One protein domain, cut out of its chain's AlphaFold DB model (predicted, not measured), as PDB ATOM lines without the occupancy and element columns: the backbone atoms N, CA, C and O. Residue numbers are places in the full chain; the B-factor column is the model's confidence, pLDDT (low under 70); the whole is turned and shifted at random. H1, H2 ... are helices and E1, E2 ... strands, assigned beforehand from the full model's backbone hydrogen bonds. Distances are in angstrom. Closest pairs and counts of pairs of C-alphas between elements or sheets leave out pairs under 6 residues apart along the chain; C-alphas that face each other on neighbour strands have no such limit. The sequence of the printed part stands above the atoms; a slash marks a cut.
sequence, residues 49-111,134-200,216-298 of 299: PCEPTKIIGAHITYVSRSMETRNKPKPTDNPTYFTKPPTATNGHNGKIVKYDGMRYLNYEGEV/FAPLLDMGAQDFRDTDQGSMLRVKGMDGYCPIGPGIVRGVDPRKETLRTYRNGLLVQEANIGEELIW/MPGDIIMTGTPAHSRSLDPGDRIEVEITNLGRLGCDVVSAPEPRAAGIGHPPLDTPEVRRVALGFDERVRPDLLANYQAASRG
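What this domain is: This is residues 49 to 111, 134 to 200 and 216 to 298 of the 299 residues of the protein "5-carboxymethyl-2-hydroxymuconate isomerase" of Novosphingobium sp. SCN 63-17 (UniProt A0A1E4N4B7). A twisted, curled sheet of five strands, E3 E11 E10 E7 E8, forms one wall of a rounded body; the small sheet E4 E5 lies face to face with it, and the three-stranded sheet E2 E1 E9 lies beyond E4 and E5. H5 packs on the edge strand E8, and residues 256 to 270, the long link from E11 to H4, run far from the middle, their C-alphas 18 to 27 A from the mean of all C-alphas. The 213 printed residues hold five named helices and eleven named strands in the order E1 H1 E2 E3 E4 E5 H2 E6 E7 E8 H3 E9 E10 E11 H4 H5; the class is mixed, with 93 residues, under half, in named elements. The five-stranded and three-stranded sheets are mixed, and E4 E5 is antiparallel. The whole is compact, with a radius of gyration of the C-alphas of 16.0 A and spans of 49 by 40 by 40 A.

Where its parts are: E1 is residues 55 to 58, with C-alpha 55 at (-41.745, 46.575, 33.188). Then come H1, 63 to 70, E2, 81 to 84, E3, 94 to 99, 15.9 A long, E4, 109 to 111, E5, 134 to 138, H2, 154 to 157, and E6, 169 to 171. E7, 179 to 184, is 16.8 A long and E8, 187 to 193, 17.9 A. H3, 194 to 197, E9, 220 to 222, and E10, 237 to 242, follow. E11, 246 to 255, is 29.3 A long. H4 is residues 271 to 278 and H5 286 to 297, 17.1 A, ending at C-alpha 297 (-28.099, 15.610, 26.172).

How they stand to each other: E3 and E11 are parallel, N 96 to O 251 at 2.9 A. E10 and E11 form a hairpin, N 240 to O 248 at 2.9 A, and so do E7 and E8, N 182 to O 190 at 2.9 A; E10 and E7 are antiparallel neighbours, N 181 to O 241 at 2.8 A. This sheet and the sheet of the antiparallel strands E4 and E5 form a sandwich, two sheets face to face, the parts that face each other 8.5 A centre to centre; between E4 and E5, N 110 and O 137 are within hydrogen-bond range at 2.8 A. E1 is parallel to E9, N 56 to O 220 at 2.9 A, and antiparallel to E2, N 82 to O 57 at 2.9 A. E6 pairs with no named strand. H5 is over E8 at a height over the sheet of 6.2 A, with C-alphas Leu 288 and Val 189 closest at 4.7 A. H3 only just grazes that sheet with residues 194 to 196, and H2 grazes E2 E1 E9. H1 and H4 are close but not clearly touching, Thr 69 and Val 276 having the closest C-alphas at 7.8 A. Every O i to N i+4 pair is within hydrogen-bond range in H1 and H4, and 6 of 8 in H5; H2 and H3 are too short for one.

The domain as a whole: The C-alphas of Gly 172 and Gly 262, the two farthest apart, are 49.8 A apart. Residues 112 to 133 and 201 to 215 are not printed, with C-alpha gaps of 6.8 A and 21.0 A. The long links are E5 to H2, H2 to E6, E9 to E10 and E11 to H4. Mean pLDDT of the printed part is 96.5; residues 297 to 298 are under 70.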
ATOM      1  N   PRO A  49     -29.346  48.050  29.918       97.81
ATOM      2  CA  PRO A  49     -29.286  49.328  29.208       97.81
ATOM      3  C   PRO A  49     -30.483  50.244  29.540       97.81
ATOM      4  O   PRO A  49     -30.991  50.951  28.673       97.81
ATOM      5  N   CYS A  50     -30.973  50.209  30.780       97.12
ATOM      6  CA  CYS A  50     -32.034  51.063  31.315       97.12
ATOM      7  C   CYS A  50     -32.172  50.865  32.835       97.12
ATOM      8  O   CYS A  50     -31.613  49.929  33.408       97.12
ATOM      9  N   GLU A  51     -32.923  51.758  33.477       97.19
ATOM     10  CA  GLU A  51     -33.354  51.650  34.876       97.19
ATOM     11  C   GLU A  51     -34.874  51.863  34.920       97.19
ATOM     12  O   GLU A  51     -35.327  53.005  35.023       97.19
ATOM     13  N   PRO A  52     -35.683  50.803  34.744       98.38
ATOM     14  CA  PRO A  52     -37.128  50.949  34.618       98.38
ATOM     15  C   PRO A  52     -37.787  51.332  35.943       98.38
ATOM     16  O   PRO A  52     -37.480  50.766  36.992       98.38
ATOM     17  N   THR A  53     -38.791  52.211  35.885       98.56
ATOM     18  CA  THR A  53     -39.746  52.373  36.998       98.56
ATOM     19  C   THR A  53     -40.775  51.242  36.999       98.56
ATOM     20  O   THR A  53     -41.301  50.871  38.048       98.56
ATOM     21  N   LYS A  54     -41.044  50.676  35.817       98.44
ATOM     22  CA  LYS A  54     -41.913  49.519  35.599       98.44
ATOM     23  C   LYS A  54     -41.547  48.770  34.321       98.44
ATOM     24  O   LYS A  54     -40.997  49.332  33.374       98.44
ATOM     25  N   ILE A  55     -41.908  47.492  34.312       98.75
ATOM     26  CA  ILE A  55     -41.745  46.575  33.188       98.75
ATOM     27  C   ILE A  55     -43.129  46.007  32.887       98.75
ATOM     28  O   ILE A  55     -43.760  45.441  33.783       98.75
ATOM     29  N   ILE A  56     -43.611  46.179  31.659       98.62
ATOM     30  CA  ILE A  56     -44.945  45.734  31.244       98.62
ATOM     31  C   ILE A  56     -44.796  44.790  30.057       98.62
ATOM     32  O   ILE A  56     -44.204  45.162  29.047       98.62
ATOM     33  N   GLY A  57     -45.344  43.583  30.178       97.81
ATOM     34  CA  GLY A  57     -45.346  42.588  29.110       97.81
ATOM     35  C   GLY A  57     -46.746  42.330  28.574       97.81
ATOM     36  O   GLY A  57     -47.733  42.419  29.309       97.81
ATOM     37  N   ALA A  58     -46.833  42.013  27.285       96.62
ATOM     38  CA  ALA A  58     -48.074  41.625  26.627       96.62
ATOM     39  C   ALA A  58     -48.186  40.097  26.513       96.62
ATOM     40  O   ALA A  58     -47.244  39.403  26.138       96.62
ATOM     41  N   HIS A  59     -49.359  39.546  26.823       95.06
ATOM     42  CA  HIS A  59     -49.586  38.106  26.726       95.06
ATOM     43  C   HIS A  59     -49.847  37.673  25.280       95.06
ATOM     44  O   HIS A  59     -50.779  38.169  24.652       95.06
ATOM     45  N   ILE A  60     -49.121  36.646  24.819       94.94
ATOM     46  CA  ILE A  60     -49.417  35.869  23.597       94.94
ATOM     47  C   ILE A  60     -49.651  36.787  22.383       94.94
ATOM     48  O   ILE A  60     -50.746  36.883  21.837       94.94
ATOM     49  N   THR A  61     -48.600  37.476  21.971       96.38
ATOM     50  CA  THR A  61     -48.632  38.465  20.885       96.38
ATOM     51  C   THR A  61     -48.018  37.963  19.583       96.38
ATOM     52  O   THR A  61     -48.063  38.692  18.607       96.38
ATOM     53  N   TYR A  62     -47.467  36.747  19.540       98.25
ATOM     54  CA  TYR A  62     -46.986  36.119  18.305       98.25
ATOM     55  C   TYR A  62     -48.011  35.113  17.787       98.25
ATOM     56  O   TYR A  62     -48.542  34.303  18.562       98.25
ATOM     57  N   VAL A  63     -48.246  35.116  16.474       98.19
ATOM     58  CA  VAL A  63     -49.163  34.182  15.805       98.19
ATOM     59  C   VAL A  63     -48.770  32.733  16.092       98.19
ATOM     60  O   VAL A  63     -49.620  31.948  16.518       98.19
ATOM     61  N   SER A  64     -47.489  32.378  15.961       98.06
ATOM     62  CA  SER A  64     -46.985  31.033  16.270       98.06
ATOM     63  C   SER A  64     -47.269  30.622  17.717       98.06
ATOM     64  O   SER A  64     -47.760  29.518  17.965       98.06
ATOM     65  N   ARG A  65     -47.036  31.512  18.692       97.75
ATOM     66  CA  ARG A  65     -47.301  31.243  20.117       97.75
ATOM     67  C   ARG A  65     -48.790  31.075  20.396       97.75
ATOM     68  O   ARG A  65     -49.180  30.219  21.200       97.75
ATOM     69  N   SER A  66     -49.632  31.868  19.738       97.50
ATOM     70  CA  SER A  66     -51.085  31.731  19.823       97.50
ATOM     71  C   SER A  66     -51.560  30.410  19.206       97.50
ATOM     72  O   SER A  66     -52.370  29.706  19.811       97.50
ATOM     73  N   MET A  67     -51.014  30.013  18.055       97.56
ATOM     74  CA  MET A  67     -51.313  28.725  17.423       97.56
ATOM     75  C   MET A  67     -50.892  27.549  18.307       97.56
ATOM     76  O   MET A  67     -51.705  26.661  18.564       97.56
ATOM     77  N   GLU A  68     -49.678  27.573  18.859       97.25
ATOM     78  CA  GLU A  68     -49.201  26.545  19.786       97.25
ATOM     79  C   GLU A  68     -50.155  26.406  20.984       97.25
ATOM     80  O   GLU A  68     -50.691  25.331  21.249       97.25
ATOM     81  N   THR A  69     -50.419  27.505  21.693       93.94
ATOM     82  CA  THR A  69     -51.089  27.459  23.004       93.94
ATOM     83  C   THR A  69     -52.615  27.446  22.941       93.94
ATOM     84  O   THR A  69     -53.262  26.954  23.871       93.94
ATOM     85  N   ARG A  70     -53.210  28.002  21.878       94.00
ATOM     86  CA  ARG A  70     -54.662  28.207  21.736       94.00
ATOM     87  C   ARG A  70     -55.254  27.612  20.462       94.00
ATOM     88  O   ARG A  70     -56.476  27.609  20.350       94.00
ATOM     89  N   ASN A  71     -54.431  27.126  19.530       95.25
ATOM     90  CA  ASN A  71     -54.863  26.653  18.212       95.25
ATOM     91  C   ASN A  71     -55.714  27.688  17.448       95.25
ATOM     92  O   ASN A  71     -56.714  27.357  16.815       95.25
ATOM     93  N   LYS A  72     -55.341  28.966  17.572       95.38
ATOM     94  CA  LYS A  72     -55.930  30.095  16.844       95.38
ATOM     95  C   LYS A  72     -54.862  31.163  16.602       95.38
ATOM     96  O   LYS A  72     -54.034  31.359  17.489       95.38
ATOM     97  N   PRO A  73     -54.880  31.881  15.466       92.44
ATOM     98  CA  PRO A  73     -53.810  32.817  15.109       92.44
ATOM     99  C   PRO A  73     -53.791  34.072  15.988       92.44
ATOM    100  O   PRO A  73     -52.727  34.607  16.267       92.44
ATOM    101  N   LYS A  74     -54.958  34.511  16.471       94.56
ATOM    102  CA  LYS A  74     -55.109  35.663  17.364       94.56
ATOM    103  C   LYS A  74     -55.886  35.249  18.617       94.56
ATOM    104  O   LYS A  74     -57.000  34.731  18.480       94.56
ATOM    105  N   PRO A  75     -55.342  35.410  19.840       89.75
ATOM    106  CA  PRO A  75     -55.949  34.822  21.027       89.75
ATOM    107  C   PRO A  75     -57.133  35.633  21.568       89.75
ATOM    108  O   PRO A  75     -58.055  35.050  22.138       89.75
ATOM    109  N   THR A  76     -57.134  36.944  21.383       93.94
ATOM    110  CA  THR A  76     -58.157  37.895  21.843       93.94
ATOM    111  C   THR A  76     -58.213  39.062  20.862       93.94
ATOM    112  O   THR A  76     -57.272  39.246  20.097       93.94
ATOM    113  N   ASP A  77     -59.275  39.871  20.871       94.31
ATOM    114  CA  ASP A  77     -59.370  41.031  19.965       94.31
ATOM    115  C   ASP A  77     -58.331  42.113  20.289       94.31
ATOM    116  O   ASP A  77     -57.756  42.721  19.380       94.31
ATOM    117  N   ASN A  78     -58.045  42.275  21.583       95.75
ATOM    118  CA  ASN A  78     -57.122  43.252  22.156       95.75
ATOM    119  C   ASN A  78     -56.104  42.559  23.080       95.75
ATOM    120  O   ASN A  78     -56.428  41.499  23.634       95.75
ATOM    121  N   PRO A  79     -54.900  43.129  23.256       95.44
ATOM    122  CA  PRO A  79     -53.872  42.566  24.122       95.44
ATOM    123  C   PRO A  79     -54.307  42.579  25.591       95.44
ATOM    124  O   PRO A  79     -55.188  43.324  26.017       95.44
ATOM    125  N   THR A  80     -53.651  41.739  26.383       95.44
ATOM    126  CA  THR A  80     -53.739  41.763  27.847       95.44
ATOM    127  C   THR A  80     -52.332  41.845  28.407       95.44
ATOM    128  O   THR A  80     -51.400  41.317  27.798       95.44
ATOM    129  N   TYR A  81     -52.165  42.455  29.576       96.31
ATOM    130  CA  TYR A  81     -50.844  42.804  30.096       96.31
ATOM    131  C   TYR A  81     -50.575  42.211  31.472       96.31
ATOM    132  O   TYR A  81     -51.500  41.979  32.249       96.31
ATOM    133  N   PHE A  82     -49.299  42.010  31.769       96.81
ATOM    134  CA  PHE A  82     -48.782  41.730  33.105       96.81
ATOM    135  C   PHE A  82     -47.618  42.677  33.407       96.81
ATOM    136  O   PHE A  82     -47.129  43.387  32.527       96.81
ATOM    137  N   THR A  83     -47.170  42.693  34.660       97.12
ATOM    138  CA  THR A  83     -46.014  43.500  35.071       97.12
ATOM    139  C   THR A  83     -44.935  42.626  35.678       97.12
ATOM    140  O   THR A  83     -45.239  41.625  36.329       97.12
ATOM    141  N   LYS A  84     -43.678  43.029  35.493       98.25
ATOM    142  CA  LYS A  84     -42.539  42.514  36.259       98.25
ATOM    143  C   LYS A  84     -42.030  43.639  37.171       98.25
ATOM    144  O   LYS A  84     -42.028  44.803  36.756       98.25
ATOM    145  N   PRO A  85     -41.614  43.336  38.412       98.12
ATOM    146  CA  PRO A  85     -40.966  44.321  39.262       98.12
ATOM    147  C   PRO A  85     -39.604  44.715  38.661       98.12
ATOM    148  O   PRO A  85     -38.956  43.873  38.035       98.12
ATOM    149  N   PRO A  86     -39.114  45.950  38.881       98.31
ATOM    150  CA  PRO A  86     -37.779  46.360  38.434       98.31
ATOM    151  C   PRO A  86     -36.632  45.476  38.954       98.31
ATOM    152  O   PRO A  86     -35.589  45.386  38.318       98.31
ATOM    153  N   THR A  87     -36.816  44.772  40.079       98.38
ATOM    154  CA  THR A  87     -35.819  43.821  40.609       98.38
ATOM    155  C   THR A  87     -35.635  42.584  39.722       98.38
ATOM    156  O   THR A  87     -34.627  41.886  39.831       98.38
ATOM    157  N   ALA A  88     -36.556  42.327  38.786       98.56
ATOM    158  CA  ALA A  88     -36.396  41.275  37.791       98.56
ATOM    159  C   ALA A  88     -35.317  41.612  36.744       98.56
ATOM    160  O   ALA A  88     -34.817  40.701  36.087       98.56
ATOM    161  N   THR A  89     -34.952  42.885  36.553       98.50
ATOM    162  CA  THR A  89     -33.996  43.298  35.516       98.50
ATOM    163  C   THR A  89     -32.623  42.644  35.712       98.50
ATOM    164  O   THR A  89     -32.059  42.661  36.802       98.50
ATOM    165  N   ASN A  90     -32.066  42.092  34.631       98.25
ATOM    166  CA  ASN A  90     -30.753  41.442  34.611       98.25
ATOM    167  C   ASN A  90     -29.959  41.842  33.356       98.25
ATOM    168  O   ASN A  90     -30.541  42.222  32.340       98.25
ATOM    169  N   GLY A  91     -28.630  41.799  33.432       97.75
ATOM    170  CA  GLY A  91     -27.740  42.200  32.340       97.75
ATOM    171  C   GLY A  91     -27.280  41.030  31.466       97.75
ATOM    172  O   GLY A  91     -27.466  39.859  31.797       97.75
ATOM    173  N   HIS A  92     -26.622  41.356  30.352       98.56
ATOM    174  CA  HIS A  92     -25.951  40.365  29.508       98.56
ATOM    175  C   HIS A  92     -24.840  39.620  30.263       98.56
ATOM    176  O   HIS A  92     -24.119  40.204  31.067       98.56
ATOM    177  N   ASN A  93     -24.720  38.318  29.998       98.31
ATOM    178  CA  ASN A  93     -23.912  37.345  30.742       98.31
ATOM    179  C   ASN A  93     -24.255  37.263  32.242       98.31
ATOM    180  O   ASN A  93     -23.455  36.789  33.048       98.31
ATOM    181  N   GLY A  94     -25.453  37.718  32.619       97.88
ATOM    182  CA  GLY A  94     -26.008  37.540  33.952       97.88
ATOM    183  C   GLY A  94     -26.381  36.086  34.245       97.88
ATOM    184  O   GLY A  94     -26.428  35.226  33.362       97.88
ATOM    185  N   LYS A  95     -26.682  35.822  35.519       98.50
ATOM    186  CA  LYS A  95     -27.139  34.512  35.997       98.50
ATOM    187  C   LYS A  95     -28.643  34.525  36.226       98.50
ATOM    188  O   LYS A  95     -29.160  35.496  36.775       98.50
ATOM    189  N   ILE A  96     -29.317  33.440  35.866       98.62
ATOM    190  CA  ILE A  96     -30.732  33.201  36.172       98.62
ATOM    191  C   ILE A  96     -30.795  32.050  37.172       98.62
ATOM    192  O   ILE A  96     -30.308  30.954  36.898       98.62
ATOM    193  N   VAL A  97     -31.375  32.291  38.345       98.38
ATOM    194  CA  VAL A  97     -31.434  31.282  39.409       98.38
ATOM    195  C   VAL A  97     -32.671  30.402  39.232       98.38
ATOM    196  O   VAL A  97     -33.799  30.899  39.244       98.38
ATOM    197  N   LYS A  98     -32.468  29.086  39.119       98.06
ATOM    198  CA  LYS A  98     -33.510  28.068  39.304       98.06
ATOM    199  C   LYS A  98     -33.296  27.442  40.680       98.06
ATOM    200  O   LYS A  98     -32.330  26.708  40.875       98.06
ATOM    201  N   TYR A  99     -34.153  27.783  41.639       97.06
ATOM    202  CA  TYR A  99     -34.042  27.257  42.999       97.06
ATOM    203  C   TYR A  99     -34.340  25.756  43.039       97.06
ATOM    204  O   TYR A  99     -35.177  25.261  42.276       97.06
ATOM    205  N   ASP A 100     -33.692  25.041  43.956       95.50
ATOM    206  CA  ASP A 100     -34.012  23.645  44.240       95.50
ATOM    207  C   ASP A 100     -35.510  23.514  44.570       95.50
ATOM    208  O   ASP A 100     -36.090  24.355  45.257       95.50
ATOM    209  N   GLY A 101     -36.155  22.481  44.025       91.94
ATOM    210  CA  GLY A 101     -37.606  22.274  44.127       91.94
ATOM    211  C   GLY A 101     -38.428  22.871  42.975       91.94
ATOM    212  O   GLY A 101     -39.538  22.395  42.731       91.94
ATOM    213  N   MET A 102     -37.887  23.832  42.211       95.62
ATOM    214  CA  MET A 102     -38.525  24.331  40.984       95.62
ATOM    215  C   MET A 102     -38.288  23.386  39.806       95.62
ATOM    216  O   MET A 102     -37.163  22.947  39.549       95.62
ATOM    217  N   ARG A 103     -39.337  23.118  39.028       96.69
ATOM    218  CA  ARG A 103     -39.291  22.219  37.869       96.69
ATOM    219  C   ARG A 103     -39.245  22.977  36.552       96.69
ATOM    220  O   ARG A 103     -38.486  22.579  35.668       96.69
ATOM    221  N   TYR A 104     -39.986  24.075  36.428       97.94
ATOM    222  CA  TYR A 104     -40.321  24.684  35.144       97.94
ATOM    223  C   TYR A 104     -39.853  26.138  35.052       97.94
ATOM    224  O   TYR A 104     -40.605  27.070  35.337       97.94
ATOM    225  N   LEU A 105     -38.605  26.332  34.615       98.44
ATOM    226  CA  LEU A 105     -38.038  27.649  34.312       98.44
ATOM    227  C   LEU A 105     -38.045  27.873  32.803       98.44
ATOM    228  O   LEU A 105     -37.107  27.490  32.109       98.44
ATOM    229  N   ASN A 106     -39.100  28.478  32.284       98.62
ATOM    230  CA  ASN A 106     -39.272  28.668  30.854       98.62
ATOM    231  C   ASN A 106     -38.543  29.912  30.336       98.62
ATOM    232  O   ASN A 106     -38.586  30.961  30.979       98.62
ATOM    233  N   TYR A 107     -37.925  29.799  29.157       98.75
ATOM    234  CA  TYR A 107     -37.428  30.946  28.389       98.75
ATOM    235  C   TYR A 107     -38.503  31.483  27.442       98.75
ATOM    236  O   TYR A 107     -39.341  30.727  26.942       98.75
ATOM    237  N   GLU A 108     -38.442  32.779  27.161       98.88
ATOM    238  CA  GLU A 108     -39.276  33.475  26.182       98.88
ATOM    239  C   GLU A 108     -38.411  34.591  25.574       98.88
ATOM    240  O   GLU A 108     -38.078  35.554  26.259       98.88
ATOM    241  N   GLY A 109     -37.936  34.414  24.336       98.81
ATOM    242  CA  GLY A 109     -37.143  35.438  23.648       98.81
ATOM    243  C   GLY A 109     -38.044  36.536  23.094       98.81
ATOM    244  O   GLY A 109     -38.982  36.238  22.355       98.81
ATOM    245  N   GLU A 110     -37.751  37.794  23.422       98.81
ATOM    246  CA  GLU A 110     -38.585  38.943  23.062       98.81
ATOM    247  C   GLU A 110     -37.783  40.132  22.524       98.81
ATOM    248  O   GLU A 110     -36.593  40.305  22.807       98.81
ATOM    249  N   VAL A 111     -38.481  41.002  21.791       98.69
ATOM    250  CA  VAL A 111     -38.043  42.376  21.529       98.69
ATOM    251  C   VAL A 111     -38.544  43.251  22.678       98.69
ATOM    252  O   VAL A 111     -39.734  43.274  22.991       98.69
ATOM    253  N   PHE A 134     -34.489  49.758  21.049       98.94
ATOM    254  CA  PHE A 134     -34.888  48.372  21.245       98.94
ATOM    255  C   PHE A 134     -33.730  47.535  21.783       98.94
ATOM    256  O   PHE A 134     -32.563  47.883  21.592       98.94
ATOM    257  N   ALA A 135     -34.047  46.424  22.438       98.88
ATOM    258  CA  ALA A 135     -33.057  45.458  22.904       98.88
ATOM    259  C   ALA A 135     -33.619  44.028  22.846       98.88
ATOM    260  O   ALA A 135     -34.823  43.846  23.044       98.88
ATOM    261  N   PRO A 136     -32.775  43.007  22.628       98.88
ATOM    262  CA  PRO A 136     -33.121  41.633  22.969       98.88
ATOM    263  C   PRO A 136     -33.424  41.492  24.465       98.88
ATOM    264  O   PRO A 136     -32.752  42.095  25.311       98.88
ATOM    265  N   LEU A 137     -34.437  40.687  24.785       98.88
ATOM    266  CA  LEU A 137     -34.896  40.430  26.147       98.88
ATOM    267  C   LEU A 137     -35.287  38.961  26.323       98.88
ATOM    268  O   LEU A 137     -35.816  38.337  25.407       98.88
ATOM    269  N   LEU A 138     -35.038  38.413  27.512       98.88
ATOM    270  CA  LEU A 138     -35.537  37.105  27.931       98.88
ATOM    271  C   LEU A 138     -36.615  37.283  29.006       98.88
ATOM    272  O   LEU A 138     -36.326  37.729  30.116       98.88
ATOM    273  N   ASP A 139     -37.853  36.900  28.707       98.75
ATOM    274  CA  ASP A 139     -38.938  36.874  29.686       98.75
ATOM    275  C   ASP A 139     -39.005  35.528  30.417       98.75
ATOM    276  O   ASP A 139     -39.818  34.643  30.129       98.75
ATOM    277  N   MET A 140     -38.131  35.367  31.410       98.75
ATOM    278  CA  MET A 140     -38.060  34.125  32.171       98.75
ATOM    279  C   MET A 140     -39.327  33.911  33.009       98.75
ATOM    280  O   MET A 140     -39.842  34.838  33.644       98.75
ATOM    281  N   GLY A 141     -39.815  32.667  33.025       97.81
ATOM    282  CA  GLY A 141     -41.054  32.291  33.700       97.81
ATOM    283  C   GLY A 141     -40.933  31.043  34.574       97.81
ATOM    284  O   GLY A 141     -40.707  29.958  34.049       97.81
ATOM    285  N   ALA A 142     -41.173  31.165  35.880       97.38
ATOM    286  CA  ALA A 142     -41.331  30.048  36.813       97.38
ATOM    287  C   ALA A 142     -42.757  29.474  36.736       97.38
ATOM    288  O   ALA A 142     -43.656  29.895  37.470       97.38
ATOM    289  N   GLN A 143     -42.996  28.533  35.822       97.25
ATOM    290  CA  GLN A 143     -44.349  28.030  35.559       97.25
ATOM    291  C   GLN A 143     -44.900  27.165  36.698       97.25
ATOM    292  O   GLN A 143     -46.110  26.983  36.763       97.25
ATOM    293  N   ASP A 144     -44.070  26.718  37.644       96.44
ATOM    294  CA  ASP A 144     -44.511  26.042  38.873       96.44
ATOM    295  C   ASP A 144     -45.589  26.826  39.651       96.44
ATOM    296  O   ASP A 144     -46.392  26.234  40.369       96.44
ATOM    297  N   PHE A 145     -45.624  28.157  39.503       95.94
ATOM    298  CA  PHE A 145     -46.584  29.046  40.170       95.94
ATOM    299  C   PHE A 145     -47.762  29.463  39.279       95.94
ATOM    300  O   PHE A 145     -48.543  30.339  39.659       95.94
ATOM    301  N   ARG A 146     -47.899  28.870  38.084       94.06
ATOM    302  CA  ARG A 146     -48.861  29.304  37.060       94.06
ATOM    303  C   ARG A 146     -50.303  29.328  37.557       94.06
ATOM    304  O   ARG A 146     -51.003  30.303  37.301       94.06
ATOM    305  N   ASP A 147     -50.720  28.287  38.267       92.00
ATOM    306  CA  ASP A 147     -52.099  28.144  38.744       92.00
ATOM    307  C   ASP A 147     -52.409  29.113  39.885       92.00
ATOM    308  O   ASP A 147     -53.498  29.672  39.971       92.00
ATOM    309  N   THR A 148     -51.437  29.330  40.771       92.06
ATOM    310  CA  THR A 148     -51.630  30.119  41.995       92.06
ATOM    311  C   THR A 148     -51.520  31.616  41.752       92.06
ATOM    312  O   THR A 148     -52.046  32.403  42.533       92.06
ATOM    313  N   ASP A 149     -50.860  32.002  40.659       92.19
ATOM    314  CA  ASP A 149     -50.663  33.392  40.250       92.19
ATOM    315  C   ASP A 149     -51.385  33.685  38.929       92.19
ATOM    316  O   ASP A 149     -51.010  34.595  38.182       92.19
ATOM    317  N   GLN A 150     -52.424  32.907  38.614       84.00
ATOM    318  CA  GLN A 150     -53.220  33.116  37.416       84.00
ATOM    319  C   GLN A 150     -53.783  34.547  37.402       84.00
ATOM    320  O   GLN A 150     -54.421  35.002  38.350       84.00
ATOM    321  N   GLY A 151     -53.540  35.272  36.309       80.19
ATOM    322  CA  GLY A 151     -53.926  36.674  36.151       80.19
ATOM    323  C   GLY A 151     -52.765  37.639  36.389       80.19
ATOM    324  O   GLY A 151     -52.349  38.299  35.445       80.19
ATOM    325  N   SER A 152     -52.224  37.715  37.611       84.44
ATOM    326  CA  SER A 152     -51.136  38.664  37.927       84.44
ATOM    327  C   SER A 152     -49.765  38.211  37.420       84.44
ATOM    328  O   SER A 152     -48.915  39.051  37.133       84.44
ATOM    329  N   MET A 153     -49.548  36.892  37.332       93.12
ATOM    330  CA  MET A 153     -48.267  36.254  37.016       93.12
ATOM    331  C   MET A 153     -47.117  36.676  37.943       93.12
ATOM    332  O   MET A 153     -45.952  36.586  37.557       93.12
ATOM    333  N   LEU A 154     -47.427  37.115  39.167       94.25
ATOM    334  CA  LEU A 154     -46.484  37.812  40.043       94.25
ATOM    335  C   LEU A 154     -45.200  37.011  40.314       94.25
ATOM    336  O   LEU A 154     -44.114  37.491  40.016       94.25
ATOM    337  N   ARG A 155     -45.298  35.785  40.830       95.19
ATOM    338  CA  ARG A 155     -44.151  34.890  41.076       95.19
ATOM    339  C   ARG A 155     -43.699  34.170  39.817       95.19
ATOM    340  O   ARG A 155     -42.528  33.830  39.707       95.19
ATOM    341  N   VAL A 156     -44.600  33.966  38.854       97.00
ATOM    342  CA  VAL A 156     -44.255  33.351  37.565       97.00
ATOM    343  C   VAL A 156     -43.241  34.222  36.831       97.00
ATOM    344  O   VAL A 156     -42.243  33.710  36.347       97.00
ATOM    345  N   LYS A 157     -43.475  35.534  36.757       97.44
ATOM    346  CA  LYS A 157     -42.689  36.467  35.943       97.44
ATOM    347  C   LYS A 157     -41.814  37.399  36.784       97.44
ATOM    348  O   LYS A 157     -40.880  37.976  36.242       97.44
ATOM    349  N   GLY A 158     -42.080  37.568  38.076       97.06
ATOM    350  CA  GLY A 158     -41.472  38.628  38.882       97.06
ATOM    351  C   GLY A 158     -40.321  38.232  39.799       97.06
ATOM    352  O   GLY A 158     -39.980  39.022  40.673       97.06
ATOM    353  N   MET A 159     -39.730  37.046  39.645       97.12
ATOM    354  CA  MET A 159     -38.534  36.689  40.416       97.12
ATOM    355  C   MET A 159     -37.340  37.582  40.050       97.12
ATOM    356  O   MET A 159     -37.209  38.045  38.914       97.12
ATOM    357  N   ASP A 160     -36.445  37.795  41.013       98.19
ATOM    358  CA  ASP A 160     -35.243  38.596  40.798       98.19
ATOM    359  C   ASP A 160     -34.381  38.000  39.676       98.19
ATOM    360  O   ASP A 160     -34.139  36.793  39.606       98.19
ATOM    361  N   GLY A 161     -33.933  38.863  38.766       98.06
ATOM    362  CA  GLY A 161     -33.125  38.477  37.614       98.06
ATOM    363  C   GLY A 161     -33.864  37.780  36.454       98.06
ATOM    364  O   GLY A 161     -33.199  37.357  35.507       98.06
ATOM    365  N   TYR A 162     -35.200  37.655  36.493       98.62
ATOM    366  CA  TYR A 162     -36.007  36.965  35.463       98.62
ATOM    367  C   TYR A 162     -36.373  37.838  34.249       98.62
ATOM    368  O   TYR A 162     -37.195  37.447  33.421       98.62
ATOM    369  N   CYS A 163     -35.785  39.026  34.132       98.75
ATOM    370  CA  CYS A 163     -35.898  39.922  32.986       98.75
ATOM    371  C   CYS A 163     -34.512  40.331  32.445       98.75
ATOM    372  O   CYS A 163     -34.152  41.514  32.520       98.75
ATOM    373  N   PRO A 164     -33.676  39.394  31.952       98.81
ATOM    374  CA  PRO A 164     -32.473  39.777  31.230       98.81
ATOM    375  C   PRO A 164     -32.778  40.640  30.008       98.81
ATOM    376  O   PRO A 164     -33.640  40.290  29.209       98.81
ATOM    377  N   ILE A 165     -32.038  41.734  29.837       98.88
ATOM    378  CA  ILE A 165     -32.177  42.669  28.713       98.88
ATOM    379  C   ILE A 165     -30.807  43.221  28.306       98.88
ATOM    380  O   ILE A 165     -29.988  43.575  29.157       98.88
ATOM    381  N   GLY A 166     -30.538  43.303  27.002       98.38
ATOM    382  CA  GLY A 166     -29.292  43.863  26.471       98.38
ATOM    383  C   GLY A 166     -28.738  43.090  25.272       98.38
ATOM    384  O   GLY A 166     -29.501  42.427  24.582       98.38
ATOM    385  N   PRO A 167     -27.424  43.165  24.982       97.88
ATOM    386  CA  PRO A 167     -26.352  43.795  25.767       97.88
ATOM    387  C   PRO A 167     -26.341  45.328  25.711       97.88
ATOM    388  O   PRO A 167     -25.610  45.958  26.478       97.88
ATOM    389  N   GLY A 168     -27.129  45.920  24.814       98.25
ATOM    390  CA  GLY A 168     -27.271  47.359  24.638       98.25
ATOM    391  C   GLY A 168     -28.689  47.751  24.242       98.25
ATOM    392  O   GLY A 168     -29.548  46.898  24.041       98.25
ATOM    393  N   ILE A 169     -28.911  49.057  24.143       98.69
ATOM    394  CA  ILE A 169     -30.099  49.672  23.553       98.69
ATOM    395  C   ILE A 169     -29.734  50.186  22.161       98.69
ATOM    396  O   ILE A 169     -28.743  50.906  21.998       98.69
ATOM    397  N   VAL A 170     -30.523  49.805  21.158       98.69
ATOM    398  CA  VAL A 170     -30.263  50.098  19.746       98.69
ATOM    399  C   VAL A 170     -31.353  50.984  19.160       98.69
ATOM    400  O   VAL A 170     -32.540  50.709  19.310       98.69
ATOM    401  N   ARG A 171     -30.953  52.035  18.443       98.38
ATOM    402  CA  ARG A 171     -31.838  52.880  17.623       98.38
ATOM    403  C   ARG A 171     -31.375  52.900  16.166       98.38
ATOM    404  O   ARG A 171     -30.269  52.450  15.875       98.38
ATOM    405  N   GLY A 172     -32.195  53.447  15.268       98.12
ATOM    406  CA  GLY A 172     -31.917  53.479  13.824       98.12
ATOM    407  C   GLY A 172     -32.162  52.140  13.115       98.12
ATOM    408  O   GLY A 172     -31.703  51.944  11.994       98.12
ATOM    409  N   VAL A 173     -32.857  51.206  13.774       97.94
ATOM    410  CA  VAL A 173     -33.203  49.869  13.264       97.94
ATOM    411  C   VAL A 173     -34.691  49.634  13.503       97.94
ATOM    412  O   VAL A 173     -35.186  49.906  14.597       97.94
ATOM    413  N   ASP A 174     -35.398  49.141  12.485       98.00
ATOM    414  CA  ASP A 174     -36.815  48.781  12.577       98.00
ATOM    415  C   ASP A 174     -36.952  47.286  12.905       98.00
ATOM    416  O   ASP A 174     -36.746  46.468  12.005       98.00
ATOM    417  N   PRO A 175     -37.314  46.903  14.150       97.81
ATOM    418  CA  PRO A 175     -37.332  45.504  14.575       97.81
ATOM    419  C   PRO A 175     -38.293  44.649  13.749       97.81
ATOM    420  O   PRO A 175     -38.099  43.445  13.660       97.81
ATOM    421  N   ARG A 176     -39.296  45.244  13.094       97.31
ATOM    422  CA  ARG A 176     -40.275  44.519  12.269       97.31
ATOM    423  C   ARG A 176     -39.655  43.903  11.021       97.31
ATOM    424  O   ARG A 176     -40.231  43.000  10.431       97.31
ATOM    425  N   LYS A 177     -38.481  44.385  10.618       98.25
ATOM    426  CA  LYS A 177     -37.711  43.855   9.485       98.25
ATOM    427  C   LYS A 177     -36.668  42.829   9.922       98.25
ATOM    428  O   LYS A 177     -35.953  42.295   9.079       98.25
ATOM    429  N   GLU A 178     -36.571  42.571  11.223       98.62
ATOM    430  CA  GLU A 178     -35.538  41.739  11.815       98.62
ATOM    431  C   GLU A 178     -36.077  40.353  12.181       98.62
ATOM    432  O   GLU A 178     -37.282  40.093  12.244       98.62
ATOM    433  N   THR A 179     -35.153  39.423  12.416       98.88
ATOM    434  CA  THR A 179     -35.475  38.065  12.859       98.88
ATOM    435  C   THR A 179     -35.038  37.885  14.301       98.88
ATOM    436  O   THR A 179     -33.881  38.154  14.626       98.88
ATOM    437  N   LEU A 180     -35.944  37.389  15.139       98.88
ATOM    438  CA  LEU A 180     -35.657  36.948  16.498       98.88
ATOM    439  C   LEU A 180     -35.272  35.471  16.485       98.88
ATOM    440  O   LEU A 180     -35.964  34.657  15.871       98.88
ATOM    441  N   ARG A 181     -34.199  35.121  17.192       98.88
ATOM    442  CA  ARG A 181     -33.738  33.745  17.395       98.88
ATOM    443  C   ARG A 181     -33.358  33.507  18.846       98.88
ATOM    444  O   ARG A 181     -32.586  34.274  19.409       98.88
ATOM    445  N   THR A 182     -33.835  32.411  19.421       98.94
ATOM    446  CA  THR A 182     -33.431  31.969  20.762       98.94
ATOM    447  C   THR A 182     -32.608  30.696  20.648       98.94
ATOM    448  O   THR A 182     -32.987  29.781  19.914       98.94
ATOM    449  N   TYR A 183     -31.507  30.613  21.391       98.88
ATOM    450  CA  TYR A 183     -30.570  29.497  21.390       98.88
ATOM    451  C   TYR A 183     -30.415  28.921  22.791       98.88
ATOM    452  O   TYR A 183     -30.109  29.653  23.728       98.88
ATOM    453  N   ARG A 184     -30.545  27.601  22.921       98.69
ATOM    454  CA  ARG A 184     -30.200  26.857  24.138       98.69
ATOM    455  C   ARG A 184     -28.911  26.092  23.876       98.69
ATOM    456  O   ARG A 184     -28.878  25.249  22.984       98.69
ATOM    457  N   ASN A 185     -27.856  26.384  24.632       98.50
ATOM    458  CA  ASN A 185     -26.529  25.771  24.477       98.50
ATOM    459  C   ASN A 185     -26.024  25.816  23.021       98.50
ATOM    460  O   ASN A 185     -25.502  24.836  22.495       98.50
ATOM    461  N   GLY A 186     -26.241  26.948  22.342       98.25
ATOM    462  CA  GLY A 186     -25.847  27.160  20.947       98.25
ATOM    463  C   GLY A 186     -26.783  26.561  19.888       98.25
ATOM    464  O   GLY A 186     -26.596  26.841  18.706       98.25
ATOM    465  N   LEU A 187     -27.810  25.792  20.268       98.62
ATOM    466  CA  LEU A 187     -28.784  25.224  19.330       98.62
ATOM    467  C   LEU A 187     -30.045  26.089  19.244       98.62
ATOM    468  O   LEU A 187     -30.594  26.493  20.266       98.62
ATOM    469  N   LEU A 188     -30.512  26.356  18.023       98.75
ATOM    470  CA  LEU A 188     -31.693  27.182  17.753       98.75
ATOM    471  C   LEU A 188     -32.967  26.504  18.276       98.75
ATOM    472  O   LEU A 188     -33.303  25.403  17.842       98.75
ATOM    473  N   VAL A 189     -33.690  27.180  19.169       98.69
ATOM    474  CA  VAL A 189     -34.925  26.682  19.798       98.69
ATOM    475  C   VAL A 189     -36.135  27.596  19.598       98.69
ATOM    476  O   VAL A 189     -37.255  27.135  19.776       98.69
ATOM    477  N   GLN A 190     -35.963  28.853  19.189       98.75
ATOM    478  CA  GLN A 190     -37.061  29.698  18.691       98.75
ATOM    479  C   GLN A 190     -36.585  30.503  17.493       98.75
ATOM    480  O   GLN A 190     -35.424  30.902  17.455       98.75
ATOM    481  N   GLU A 191     -37.482  30.777  16.551       98.62
ATOM    482  CA  GLU A 191     -37.218  31.663  15.421       98.62
ATOM    483  C   GLU A 191     -38.517  32.324  14.958       98.62
ATOM    484  O   GLU A 191     -39.539  31.644  14.849       98.62
ATOM    485  N   ALA A 192     -38.471  33.626  14.678       98.31
ATOM    486  CA  ALA A 192     -39.589  34.371  14.110       98.31
ATOM    487  C   ALA A 192     -39.119  35.607  13.338       98.31
ATOM    488  O   ALA A 192     -38.267  36.359  13.819       98.31
ATOM    489  N   ASN A 193     -39.713  35.849  12.168       98.50
ATOM    490  CA  ASN A 193     -39.690  37.175  11.557       98.50
ATOM    491  C   ASN A 193     -40.659  38.069  12.344       98.50
ATOM    492  O   ASN A 193     -41.843  37.758  12.442       98.50
ATOM    493  N   ILE A 194     -40.146  39.142  12.942       98.38
ATOM    494  CA  ILE A 194     -40.893  39.913  13.942       98.38
ATOM    495  C   ILE A 194     -42.134  40.581  13.327       98.38
ATOM    496  O   ILE A 194     -43.208  40.517  13.921       98.38
ATOM    497  N   GLY A 195     -42.008  41.197  12.147       97.25
ATOM    498  CA  GLY A 195     -43.111  41.913  11.494       97.25
ATOM    499  C   GLY A 195     -44.193  41.001  10.912       97.25
ATOM    500  O   GLY A 195     -45.331  41.428  10.760       97.25
ATOM    501  N   GLU A 196     -43.861  39.746  10.609       97.62
ATOM    502  CA  GLU A 196     -44.830  38.753  10.121       97.62
ATOM    503  C   GLU A 196     -45.597  38.064  11.259       97.62
ATOM    504  O   GLU A 196     -46.698  37.551  11.050       97.62
ATOM    505  N   GLU A 197     -45.021  38.030  12.462       97.62
ATOM    506  CA  GLU A 197     -45.548  37.254  13.584       97.62
ATOM    507  C   GLU A 197     -46.269  38.088  14.645       97.62
ATOM    508  O   GLU A 197     -47.170  37.560  15.304       97.62
ATOM    509  N   LEU A 198     -45.893  39.356  14.849       97.38
ATOM    510  CA  LEU A 198     -46.522  40.194  15.867       97.38
ATOM    511  C   LEU A 198     -47.985  40.508  15.518       97.38
ATOM    512  O   LEU A 198     -48.311  41.093  14.493       97.38
ATOM    513  N   ILE A 199     -48.881  40.157  16.438       97.81
ATOM    514  CA  ILE A 199     -50.321  40.440  16.400       97.81
ATOM    515  C   ILE A 199     -50.589  41.902  16.780       97.81
ATOM    516  O   ILE A 199     -51.498  42.532  16.237       97.81
ATOM    517  N   TRP A 200     -49.819  42.423  17.740       97.50
ATOM    518  CA  TRP A 200     -49.846  43.818  18.173       97.50
ATOM    519  C   TRP A 200     -48.409  44.321  18.293       97.50
ATOM    520  O   TRP A 200     -47.619  43.771  19.059       97.50
ATOM    521  N   MET A 216     -42.476  56.199  31.766       98.81
ATOM    522  CA  MET A 216     -41.325  57.006  32.157       98.81
ATOM    523  C   MET A 216     -40.091  56.594  31.348       98.81
ATOM    524  O   MET A 216     -39.995  55.432  30.946       98.81
ATOM    525  N   PRO A 217     -39.120  57.502  31.133       98.81
ATOM    526  CA  PRO A 217     -37.832  57.127  30.559       98.81
ATOM    527  C   PRO A 217     -37.214  55.941  31.308       98.81
ATOM    528  O   PRO A 217     -37.167  55.947  32.536       98.81
ATOM    529  N   GLY A 218     -36.744  54.941  30.568       98.62
ATOM    530  CA  GLY A 218     -36.189  53.699  31.099       98.62
ATOM    531  C   GLY A 218     -37.201  52.566  31.274       98.62
ATOM    532  O   GLY A 218     -36.769  51.424  31.404       98.62
ATOM    533  N   ASP A 219     -38.511  52.835  31.243       98.94
ATOM    534  CA  ASP A 219     -39.521  51.772  31.312       98.94
ATOM    535  C   ASP A 219     -39.415  50.816  30.122       98.94
ATOM    536  O   ASP A 219     -39.088  51.218  29.002       98.94
ATOM    537  N   ILE A 220     -39.730  49.547  30.376       98.94
ATOM    538  CA  ILE A 220     -39.611  48.467  29.397       98.94
ATOM    539  C   ILE A 220     -41.005  47.993  28.993       98.94
ATOM    540  O   ILE A 220     -41.809  47.612  29.848       98.94
ATOM    541  N   ILE A 221     -41.253  47.961  27.685       98.88
ATOM    542  CA  ILE A 221     -42.400  47.293  27.071       98.88
ATOM    543  C   ILE A 221     -41.909  46.017  26.392       98.88
ATOM    544  O   ILE A 221     -41.080  46.071  25.484       98.88
ATOM    545  N   MET A 222     -42.414  44.874  26.846       98.69
ATOM    546  CA  MET A 222     -42.053  43.555  26.337       98.69
ATOM    547  C   MET A 222     -43.119  43.109  25.334       98.69
ATOM    548  O   MET A 222     -44.312  43.063  25.662       98.69
ATOM    549  N   THR A 223     -42.708  42.857  24.091       97.94
ATOM    550  CA  THR A 223     -43.649  42.660  22.983       97.94
ATOM    551  C   THR A 223     -44.146  41.229  22.851       97.94
ATOM    552  O   THR A 223     -44.892  40.977  21.915       97.94
ATOM    553  N   GLY A 224     -43.742  40.302  23.720       97.50
ATOM    554  CA  GLY A 224     -44.054  38.874  23.677       97.50
ATOM    555  C   GLY A 224     -43.047  38.033  22.883       97.50
ATOM    556  O   GLY A 224     -42.112  38.550  22.268       97.50
ATOM    557  N   THR A 225     -43.272  36.716  22.897       98.56
ATOM    558  CA  THR A 225     -42.384  35.676  22.346       98.56
ATOM    559  C   THR A 225     -43.077  34.830  21.271       98.56
ATOM    560  O   THR A 225     -44.275  34.551  21.408       98.56
ATOM    561  N   PRO A 226     -42.338  34.297  20.275       98.31
ATOM    562  CA  PRO A 226     -42.824  33.230  19.400       98.31
ATOM    563  C   PRO A 226     -43.067  31.911  20.148       98.31
ATOM    564  O   PRO A 226     -42.824  31.791  21.356       98.31
ATOM    565  N   ALA A 227     -43.573  30.911  19.422       97.94
ATOM    566  CA  ALA A 227     -43.793  29.557  19.929       97.94
ATOM    567  C   ALA A 227     -42.535  28.920  20.548       97.94
ATOM    568  O   ALA A 227     -41.410  29.394  20.378       97.94
ATOM    569  N   HIS A 228     -42.743  27.791  21.226       98.00
ATOM    570  CA  HIS A 228     -41.686  26.932  21.762       98.00
ATOM    571  C   HIS A 228     -40.906  27.531  22.941       98.00
ATOM    572  O   HIS A 228     -39.700  27.345  23.086       98.00
ATOM    573  N   SER A 229     -41.625  28.204  23.840       98.06
ATOM    574  CA  SER A 229     -41.150  28.435  25.206       98.06
ATOM    575  C   SER A 229     -41.094  27.106  25.960       98.06
ATOM    576  O   SER A 229     -42.119  26.428  26.090       98.06
ATOM    577  N   ARG A 230     -39.915  26.722  26.448       97.75
ATOM    578  CA  ARG A 230     -39.686  25.454  27.155       97.75
ATOM    579  C   ARG A 230     -38.797  25.660  28.376       97.75
ATOM    580  O   ARG A 230     -38.118  26.680  28.485       97.75
ATOM    581  N   SER A 231     -38.823  24.698  29.297       97.62
ATOM    582  CA  SER A 231     -38.053  24.775  30.540       97.62
ATOM    583  C   SER A 231     -36.544  24.635  30.308       97.62
ATOM    584  O   SER A 231     -36.085  23.890  29.451       97.62
ATOM    585  N   LEU A 232     -35.760  25.310  31.134       98.19
ATOM    586  CA  LEU A 232     -34.315  25.169  31.249       98.19
ATOM    587  C   LEU A 232     -33.952  24.491  32.563       98.19
ATOM    588  O   LEU A 232     -34.754  24.454  33.500       98.19
ATOM    589  N   ASP A 233     -32.718  24.012  32.640       97.50
ATOM    590  CA  ASP A 233     -32.129  23.390  33.820       97.50
ATOM    591  C   ASP A 233     -30.794  24.051  34.176       97.50
ATOM    592  O   ASP A 233     -30.134  24.603  33.292       97.50
ATOM    593  N   PRO A 234     -30.345  23.973  35.444       98.00
ATOM    594  CA  PRO A 234     -29.055  24.522  35.848       98.00
ATOM    595  C   PRO A 234     -27.918  23.978  34.977       98.00
ATOM    596  O   PRO A 234     -27.853  22.776  34.717       98.00
ATOM    597  N   GLY A 235     -27.040  24.866  34.518       97.88
ATOM    598  CA  GLY A 235     -25.988  24.581  33.541       97.88
ATOM    599  C   GLY A 235     -26.364  24.906  32.093       97.88
ATOM    600  O   GLY A 235     -25.476  24.908  31.246       97.88
ATOM    601  N   ASP A 236     -27.632  25.205  31.788       98.56
ATOM    602  CA  ASP A 236     -27.997  25.748  30.476       98.56
ATOM    603  C   ASP A 236     -27.478  27.174  30.292       98.56
ATOM    604  O   ASP A 236     -27.602  28.016  31.183       98.56
ATOM    605  N   ARG A 237     -27.017  27.471  29.078       98.56
ATOM    606  CA  ARG A 237     -26.900  28.827  28.552       98.56
ATOM    607  C   ARG A 237     -28.061  29.098  27.607       98.56
ATOM    608  O   ARG A 237     -28.294  28.335  26.666       98.56
ATOM    609  N   ILE A 238     -28.770  30.194  27.841       98.81
ATOM    610  CA  ILE A 238     -29.850  30.670  26.977       98.81
ATOM    611  C   ILE A 238     -29.452  32.006  26.367       98.81
ATOM    612  O   ILE A 238     -28.966  32.898  27.063       98.81
ATOM    613  N   GLU A 239     -29.642  32.143  25.062       98.88
ATOM    614  CA  GLU A 239     -29.322  33.360  24.326       98.88
ATOM    615  C   GLU A 239     -30.499  33.770  23.452       98.88
ATOM    616  O   GLU A 239     -31.152  32.916  22.864       98.88
ATOM    617  N   VAL A 240     -30.753  35.069  23.339       98.88
ATOM    618  CA  VAL A 240     -31.686  35.633  22.360       98.88
ATOM    619  C   VAL A 240     -30.935  36.634  21.502       98.88
ATOM    620  O   VAL A 240     -30.265  37.539  21.997       98.88
ATOM    621  N   GLU A 241     -31.022  36.444  20.199       98.88
ATOM    622  CA  GLU A 241     -30.445  37.303  19.184       98.88
ATOM    623  C   GLU A 241     -31.562  37.896  18.348       98.88
ATOM    624  O   GLU A 241     -32.476  37.189  17.923       98.88
ATOM    625  N   ILE A 242     -31.465  39.190  18.080       98.88
ATOM    626  CA  ILE A 242     -32.295  39.833  17.074       98.88
ATOM    627  C   ILE A 242     -31.354  40.475  16.068       98.88
ATOM    628  O   ILE A 242     -30.440  41.216  16.453       98.88
ATOM    629  N   THR A 243     -31.565  40.175  14.785       98.56
ATOM    630  CA  THR A 243     -30.780  40.757  13.692       98.56
ATOM    631  C   THR A 243     -30.686  42.279  13.877       98.56
ATOM    632  O   THR A 243     -31.663  42.939  14.220       98.56
ATOM    633  N   ASN A 244     -29.473  42.825  13.755       97.88
ATOM    634  CA  ASN A 244     -29.146  44.242  13.960       97.88
ATOM    635  C   ASN A 244     -29.386  44.838  15.371       97.88
ATOM    636  O   ASN A 244     -28.945  45.964  15.607       97.88
ATOM    637  N   LEU A 245     -29.981  44.126  16.339       98.38
ATOM    638  CA  LEU A 245     -30.130  44.606  17.731       98.38
ATOM    639  C   LEU A 245     -29.156  43.951  18.724       98.38
ATOM    640  O   LEU A 245     -28.986  44.447  19.836       98.38
ATOM    641  N   GLY A 246     -28.490  42.870  18.316       97.56
ATOM    642  CA  GLY A 246     -27.459  42.187  19.097       97.56
ATOM    643  C   GLY A 246     -27.935  40.872  19.714       97.56
ATOM    644  O   GLY A 246     -29.041  40.399  19.447       97.56
ATOM    645  N   ARG A 247     -27.068  40.274  20.538       98.44
ATOM    646  CA  ARG A 247     -27.290  38.975  21.183       98.44
ATOM    647  C   ARG A 247     -27.120  39.071  22.695       98.44
ATOM    648  O   ARG A 247     -26.031  39.347  23.197       98.44
ATOM    649  N   LEU A 248     -28.203  38.819  23.417       98.75
ATOM    650  CA  LEU A 248     -28.245  38.660  24.864       98.75
ATOM    651  C   LEU A 248     -27.977  37.199  25.236       98.75
ATOM    652  O   LEU A 248     -28.456  36.310  24.544       98.75
ATOM    653  N   GLY A 249     -27.276  36.939  26.339       98.62
ATOM    654  CA  GLY A 249     -27.030  35.587  26.832       98.62
ATOM    655  C   GLY A 249     -26.982  35.560  28.351       98.62
ATOM    656  O   GLY A 249     -26.494  36.515  28.952       98.62
ATOM    657  N   CYS A 250     -27.488  34.491  28.957       98.75
ATOM    658  CA  CYS A 250     -27.478  34.268  30.400       98.75
ATOM    659  C   CYS A 250     -27.264  32.790  30.722       98.75
ATOM    660  O   CYS A 250     -27.704  31.912  29.977       98.75
ATOM    661  N   ASP A 251     -26.649  32.530  31.874       98.69
ATOM    662  CA  ASP A 251     -26.420  31.173  32.367       98.69
ATOM    663  C   ASP A 251     -27.419  30.839  33.482       98.69
ATOM    664  O   ASP A 251     -27.636  31.622  34.414       98.69
ATOM    665  N   VAL A 252     -28.035  29.663  33.401       98.75
ATOM    666  CA  VAL A 252     -28.941  29.150  34.428       98.75
ATOM    667  C   VAL A 252     -28.120  28.473  35.517       98.75
ATOM    668  O   VAL A 252     -27.330  27.569  35.247       98.75
ATOM    669  N   VAL A 253     -28.316  28.877  36.769       98.56
ATOM    670  CA  VAL A 253     -27.598  28.340  37.933       98.56
ATOM    671  C   VAL A 253     -28.572  27.803  38.974       98.56
ATOM    672  O   VAL A 253     -29.709  28.267  39.064       98.56
ATOM    673  N   SER A 254     -28.128  26.832  39.771       97.94
ATOM    674  CA  SER A 254     -28.892  26.343  40.919       97.94
ATOM    675  C   SER A 254     -28.620  27.179  42.166       97.94
ATOM    676  O   SER A 254     -27.549  27.771  42.328       97.94
ATOM    677  N   ALA A 255     -29.597  27.204  43.066       97.31
ATOM    678  CA  ALA A 255     -29.439  27.680  44.431       97.31
ATOM    679  C   ALA A 255     -30.337  26.851  45.364       97.31
ATOM    680  O   ALA A 255     -31.399  26.412  44.917       97.31
ATOM    681  N   PRO A 256     -29.967  26.677  46.647       97.25
ATOM    682  CA  PRO A 256     -30.813  25.986  47.613       97.25
ATOM    683  C   PRO A 256     -32.208  26.599  47.699       97.25
ATOM    684  O   PRO A 256     -32.366  27.810  47.527       97.25
ATOM    685  N   GLU A 257     -33.202  25.779  48.025       94.12
ATOM    686  CA  GLU A 257     -34.574  26.240  48.233       94.12
ATOM    687  C   GLU A 257     -34.619  27.410  49.246       94.12
ATOM    688  O   GLU A 257     -33.875  27.407  50.241       94.12
ATOM    689  N   PRO A 258     -35.469  28.436  49.032       93.00
ATOM    690  CA  PRO A 258     -35.602  29.534  49.977       93.00
ATOM    691  C   PRO A 258     -35.915  29.049  51.397       93.00
ATOM    692  O   PRO A 258     -36.722  28.149  51.611       93.00
ATOM    693  N   ARG A 259     -35.359  29.732  52.404       94.31
ATOM    694  CA  ARG A 259     -35.539  29.390  53.832       94.31
ATOM    695  C   ARG A 259     -37.002  29.273  54.282       94.31
ATOM    696  O   ARG A 259     -37.273  28.628  55.290       94.31
ATOM    697  N   ALA A 260     -37.918  29.934  53.578       93.50
ATOM    698  CA  ALA A 260     -39.352  29.940  53.848       93.50
ATOM    699  C   ALA A 260     -40.149  29.008  52.909       93.50
ATOM    700  O   ALA A 260     -41.331  29.252  52.692       93.50
ATOM    701  N   ALA A 261     -39.528  27.953  52.371       89.81
ATOM    702  CA  ALA A 261     -40.134  26.948  51.486       89.81
ATOM    703  C   ALA A 261     -41.522  26.439  51.921       89.81
ATOM    704  O   ALA A 261     -42.383  26.160  51.093       89.81
ATOM    705  N   GLY A 262     -41.757  26.339  53.233       89.69
ATOM    706  CA  GLY A 262     -43.027  25.878  53.802       89.69
ATOM    707  C   GLY A 262     -44.142  26.928  53.878       89.69
ATOM    708  O   GLY A 262     -45.189  26.635  54.453       89.69
ATOM    709  N   ILE A 263     -43.938  28.151  53.377       93.19
ATOM    710  CA  ILE A 263     -44.918  29.243  53.462       93.19
ATOM    711  C   ILE A 263     -45.658  29.427  52.135       93.19
ATOM    712  O   ILE A 263     -45.052  29.633  51.086       93.19
ATOM    713  N   GLY A 264     -46.991  29.471  52.211       92.88
ATOM    714  CA  GLY A 264     -47.850  29.729  51.058       92.88
ATOM    715  C   GLY A 264     -47.899  28.552  50.085       92.88
ATOM    716  O   GLY A 264     -47.737  27.397  50.475       92.88
ATOM    717  N   HIS A 265     -48.173  28.840  48.813       92.19
ATOM    718  CA  HIS A 265     -48.196  27.802  47.786       92.19
ATOM    719  C   HIS A 265     -46.770  27.419  47.363       92.19
ATOM    720  O   HIS A 265     -46.061  28.311  46.882       92.19
ATOM    721  N   PRO A 266     -46.375  26.134  47.482       92.94
ATOM    722  CA  PRO A 266     -45.083  25.655  46.997       92.94
ATOM    723  C   PRO A 266     -45.054  25.606  45.459       92.94
ATOM    724  O   PRO A 266     -46.115  25.707  44.835       92.94
ATOM    725  N   PRO A 267     -43.879  25.407  44.831       94.38
ATOM    726  CA  PRO A 267     -43.794  25.056  43.415       94.38
ATOM    727  C   PRO A 267     -44.678  23.839  43.094       94.38
ATOM    728  O   PRO A 267     -44.510  22.768  43.688       94.38
ATOM    729  N   LEU A 268     -45.640  23.992  42.179       95.50
ATOM    730  CA  LEU A 268     -46.604  22.946  41.838       95.50
ATOM    731  C   LEU A 268     -46.244  22.224  40.538       95.50
ATOM    732  O   LEU A 268     -45.515  22.723  39.690       95.50
ATOM    733  N   ASP A 269     -46.813  21.030  40.382       97.00
ATOM    734  CA  ASP A 269     -46.675  20.190  39.192       97.00
ATOM    735  C   ASP A 269     -48.049  19.640  38.761       97.00
ATOM    736  O   ASP A 269     -48.296  18.433  38.662       97.00
ATOM    737  N   THR A 270     -49.010  20.556  38.622       96.12
ATOM    738  CA  THR A 270     -50.380  20.240  38.203       96.12
ATOM    739  C   THR A 270     -50.445  19.983  36.692       96.12
ATOM    740  O   THR A 270     -49.541  20.365  35.944       96.12
ATOM    741  N   PRO A 271     -51.532  19.373  36.185       95.12
ATOM    742  CA  PRO A 271     -51.739  19.243  34.745       95.12
ATOM    743  C   PRO A 271     -51.691  20.578  33.982       95.12
ATOM    744  O   PRO A 271     -51.162  20.615  32.876       95.12
ATOM    745  N   GLU A 272     -52.204  21.668  34.562       91.75
ATOM    746  CA  GLU A 272     -52.180  22.993  33.928       91.75
ATOM    747  C   GLU A 272     -50.762  23.579  33.897       91.75
ATOM    748  O   GLU A 272     -50.321  24.031  32.838       91.75
ATOM    749  N   VAL A 273     -50.013  23.474  35.000       95.94
ATOM    750  CA  VAL A 273     -48.592  23.853  35.050       95.94
ATOM    751  C   VAL A 273     -47.800  23.120  33.967       95.94
ATOM    752  O   VAL A 273     -47.137  23.766  33.153       95.94
ATOM    753  N   ARG A 274     -47.917  21.785  33.888       96.50
ATOM    754  CA  ARG A 274     -47.224  20.985  32.864       96.50
ATOM    755  C   ARG A 274     -47.621  21.401  31.456       96.50
ATOM    756  O   ARG A 274     -46.753  21.568  30.608       96.50
ATOM    757  N   ARG A 275     -48.920  21.598  31.208       93.94
ATOM    758  CA  ARG A 275     -49.442  22.004  29.896       93.94
ATOM    759  C   ARG A 275     -48.827  23.319  29.424       93.94
ATOM    760  O   ARG A 275     -48.495  23.456  28.252       93.94
ATOM    761  N   VAL A 276     -48.679  24.296  30.316       92.31
ATOM    762  CA  VAL A 276     -48.092  25.597  29.970       92.31
ATOM    763  C   VAL A 276     -46.572  25.513  29.838       92.31
ATOM    764  O   VAL A 276     -46.020  26.073  28.892       92.31
ATOM    765  N   ALA A 277     -45.907  24.815  30.760       95.94
ATOM    766  CA  ALA A 277     -44.453  24.688  30.792       95.94
ATOM    767  C   ALA A 277     -43.890  23.881  29.612       95.94
ATOM    768  O   ALA A 277     -42.855  24.240  29.050       95.94
ATOM    769  N   LEU A 278     -44.574  22.798  29.240       95.31
ATOM    770  CA  LEU A 278     -44.156  21.879  28.180       95.31
ATOM    771  C   LEU A 278     -44.777  22.221  26.822       95.31
ATOM    772  O   LEU A 278     -44.289  21.742  25.809       95.31
ATOM    773  N   GLY A 279     -45.812  23.063  26.782       93.62
ATOM    774  CA  GLY A 279     -46.468  23.466  25.541       93.62
ATOM    775  C   GLY A 279     -47.104  22.303  24.770       93.62
ATOM    776  O   GLY A 279     -47.451  21.270  25.340       93.62
ATOM    777  N   PHE A 280     -47.293  22.510  23.466       95.44
ATOM    778  CA  PHE A 280     -47.877  21.534  22.538       95.44
ATOM    779  C   PHE A 280     -46.871  21.253  21.422       95.44
ATOM    780  O   PHE A 280     -46.857  21.940  20.399       95.44
ATOM    781  N   ASP A 281     -45.982  20.290  21.659       92.75
ATOM    782  CA  ASP A 281     -44.864  19.956  20.769       92.75
ATOM    783  C   ASP A 281     -45.319  19.591  19.348       92.75
ATOM    784  O   ASP A 281     -44.639  19.921  18.379       92.75
ATOM    785  N   GLU A 282     -46.506  19.000  19.191       94.31
ATOM    786  CA  GLU A 282     -47.085  18.651  17.892       94.31
ATOM    787  C   GLU A 282     -47.437  19.866  17.015       94.31
ATOM    788  O   GLU A 282     -47.707  19.715  15.824       94.31
ATOM    789  N   ARG A 283     -47.443  21.074  17.595       94.69
ATOM    790  CA  ARG A 283     -47.713  22.348  16.904       94.69
ATOM    791  C   ARG A 283     -46.461  23.194  16.710       94.69
ATOM    792  O   ARG A 283     -46.559  24.336  16.264       94.69
ATOM    793  N   VAL A 284     -45.300  22.662  17.071       94.38
ATOM    794  CA  VAL A 284     -44.014  23.331  16.916       94.38
ATOM    795  C   VAL A 284     -43.266  22.723  15.734       94.38
ATOM    796  O   VAL A 284     -43.395  21.544  15.412       94.38
ATOM    797  N   ARG A 285     -42.457  23.554  15.080       95.62
ATOM    798  CA  ARG A 285     -41.473  23.136  14.082       95.62
ATOM    799  C   ARG A 285     -40.614  21.957  14.595       95.62
ATOM    800  O   ARG A 285     -39.931  22.118  15.610       95.62
ATOM    801  N   PRO A 286     -40.598  20.797  13.906       97.06
ATOM    802  CA  PRO A 286     -39.889  19.606  14.383       97.06
ATOM    803  C   PRO A 286     -38.385  19.801  14.607       97.06
ATOM    804  O   PRO A 286     -37.812  19.186  15.504       97.06
ATOM    805  N   ASP A 287     -37.740  20.667  13.822       97.69
ATOM    806  CA  ASP A 287     -36.316  20.978  13.951       97.69
ATOM    807  C   ASP A 287     -35.994  21.723  15.259       97.69
ATOM    808  O   ASP A 287     -35.010  21.395  15.923       97.69
ATOM    809  N   LEU A 288     -36.858  22.651  15.691       97.62
ATOM    810  CA  LEU A 288     -36.693  23.366  16.963       97.62
ATOM    811  C   LEU A 288     -36.839  22.419  18.162       97.62
ATOM    812  O   LEU A 288     -36.062  22.498  19.115       97.62
ATOM    813  N   LEU A 289     -37.802  21.494  18.096       96.25
ATOM    814  CA  LEU A 289     -38.004  20.478  19.131       96.25
ATOM    815  C   LEU A 289     -36.801  19.528  19.227       96.25
ATOM    816  O   LEU A 289     -36.305  19.264  20.326       96.25
ATOM    817  N   ALA A 290     -36.300  19.049  18.085       96.94
ATOM    818  CA  ALA A 290     -35.118  18.194  18.031       96.94
ATOM    819  C   ALA A 290     -33.887  18.895  18.631       96.94
ATOM    820  O   ALA A 290     -33.175  18.302  19.446       96.94
ATOM    821  N   ASN A 291     -33.680  20.173  18.304       98.12
ATOM    822  CA  ASN A 291     -32.606  20.990  18.868       98.12
ATOM    823  C   ASN A 291     -32.734  21.157  20.386       98.12
ATOM    824  O   ASN A 291     -31.754  20.971  21.107       98.12
ATOM    825  N   TYR A 292     -33.934  21.452  20.894       97.25
ATOM    826  CA  TYR A 292     -34.167  21.589  22.334       97.25
ATOM    827  C   TYR A 292     -33.867  20.291  23.100       97.25
ATOM    828  O   TYR A 292     -33.267  20.331  24.176       97.25
ATOM    829  N   GLN A 293     -34.233  19.137  22.534       95.06
ATOM    830  CA  GLN A 293     -33.924  17.828  23.115       95.06
ATOM    831  C   GLN A 293     -32.424  17.512  23.058       95.06
ATOM    832  O   GLN A 293     -31.872  16.999  24.032       95.06
ATOM    833  N   ALA A 294     -31.754  17.822  21.945       96.56
ATOM    834  CA  ALA A 294     -30.317  17.614  21.784       96.56
ATOM    835  C   ALA A 294     -29.495  18.494  22.742       96.56
ATOM    836  O   ALA A 294     -28.550  18.002  23.357       96.56
ATOM    837  N   ALA A 295     -29.911  19.747  22.952       93.44
ATOM    838  CA  ALA A 295     -29.262  20.692  23.866       93.44
ATOM    839  C   ALA A 295     -29.244  20.213  25.329       93.44
ATOM    840  O   ALA A 295     -28.383  20.633  26.099       93.44
ATOM    841  N   SER A 296     -30.174  19.333  25.711       84.00
ATOM    842  CA  SER A 296     -30.237  18.728  27.048       84.00
ATOM    843  C   SER A 296     -29.252  17.559  27.225       84.00
ATOM    844  O   SER A 296     -28.768  17.317  28.326       84.00
ATOM    845  N   ARG A 297     -28.917  16.842  26.140       69.94
ATOM    846  CA  ARG A 297     -28.099  15.610  26.172       69.94
ATOM    847  C   ARG A 297     -26.589  15.849  26.133       69.94
ATOM    848  O   ARG A 297     -25.836  14.906  26.334       69.94
ATOM    849  N   GLY A 298     -26.145  17.069  25.836       57.66
ATOM    850  CA  GLY A 298     -24.726  17.432  25.745       57.66
ATOM    851  C   GLY A 298     -24.042  17.709  27.089       57.66
ATOM    852  O   GLY A 298     -23.058  18.444  27.096       57.66
TER     853      GLY A 298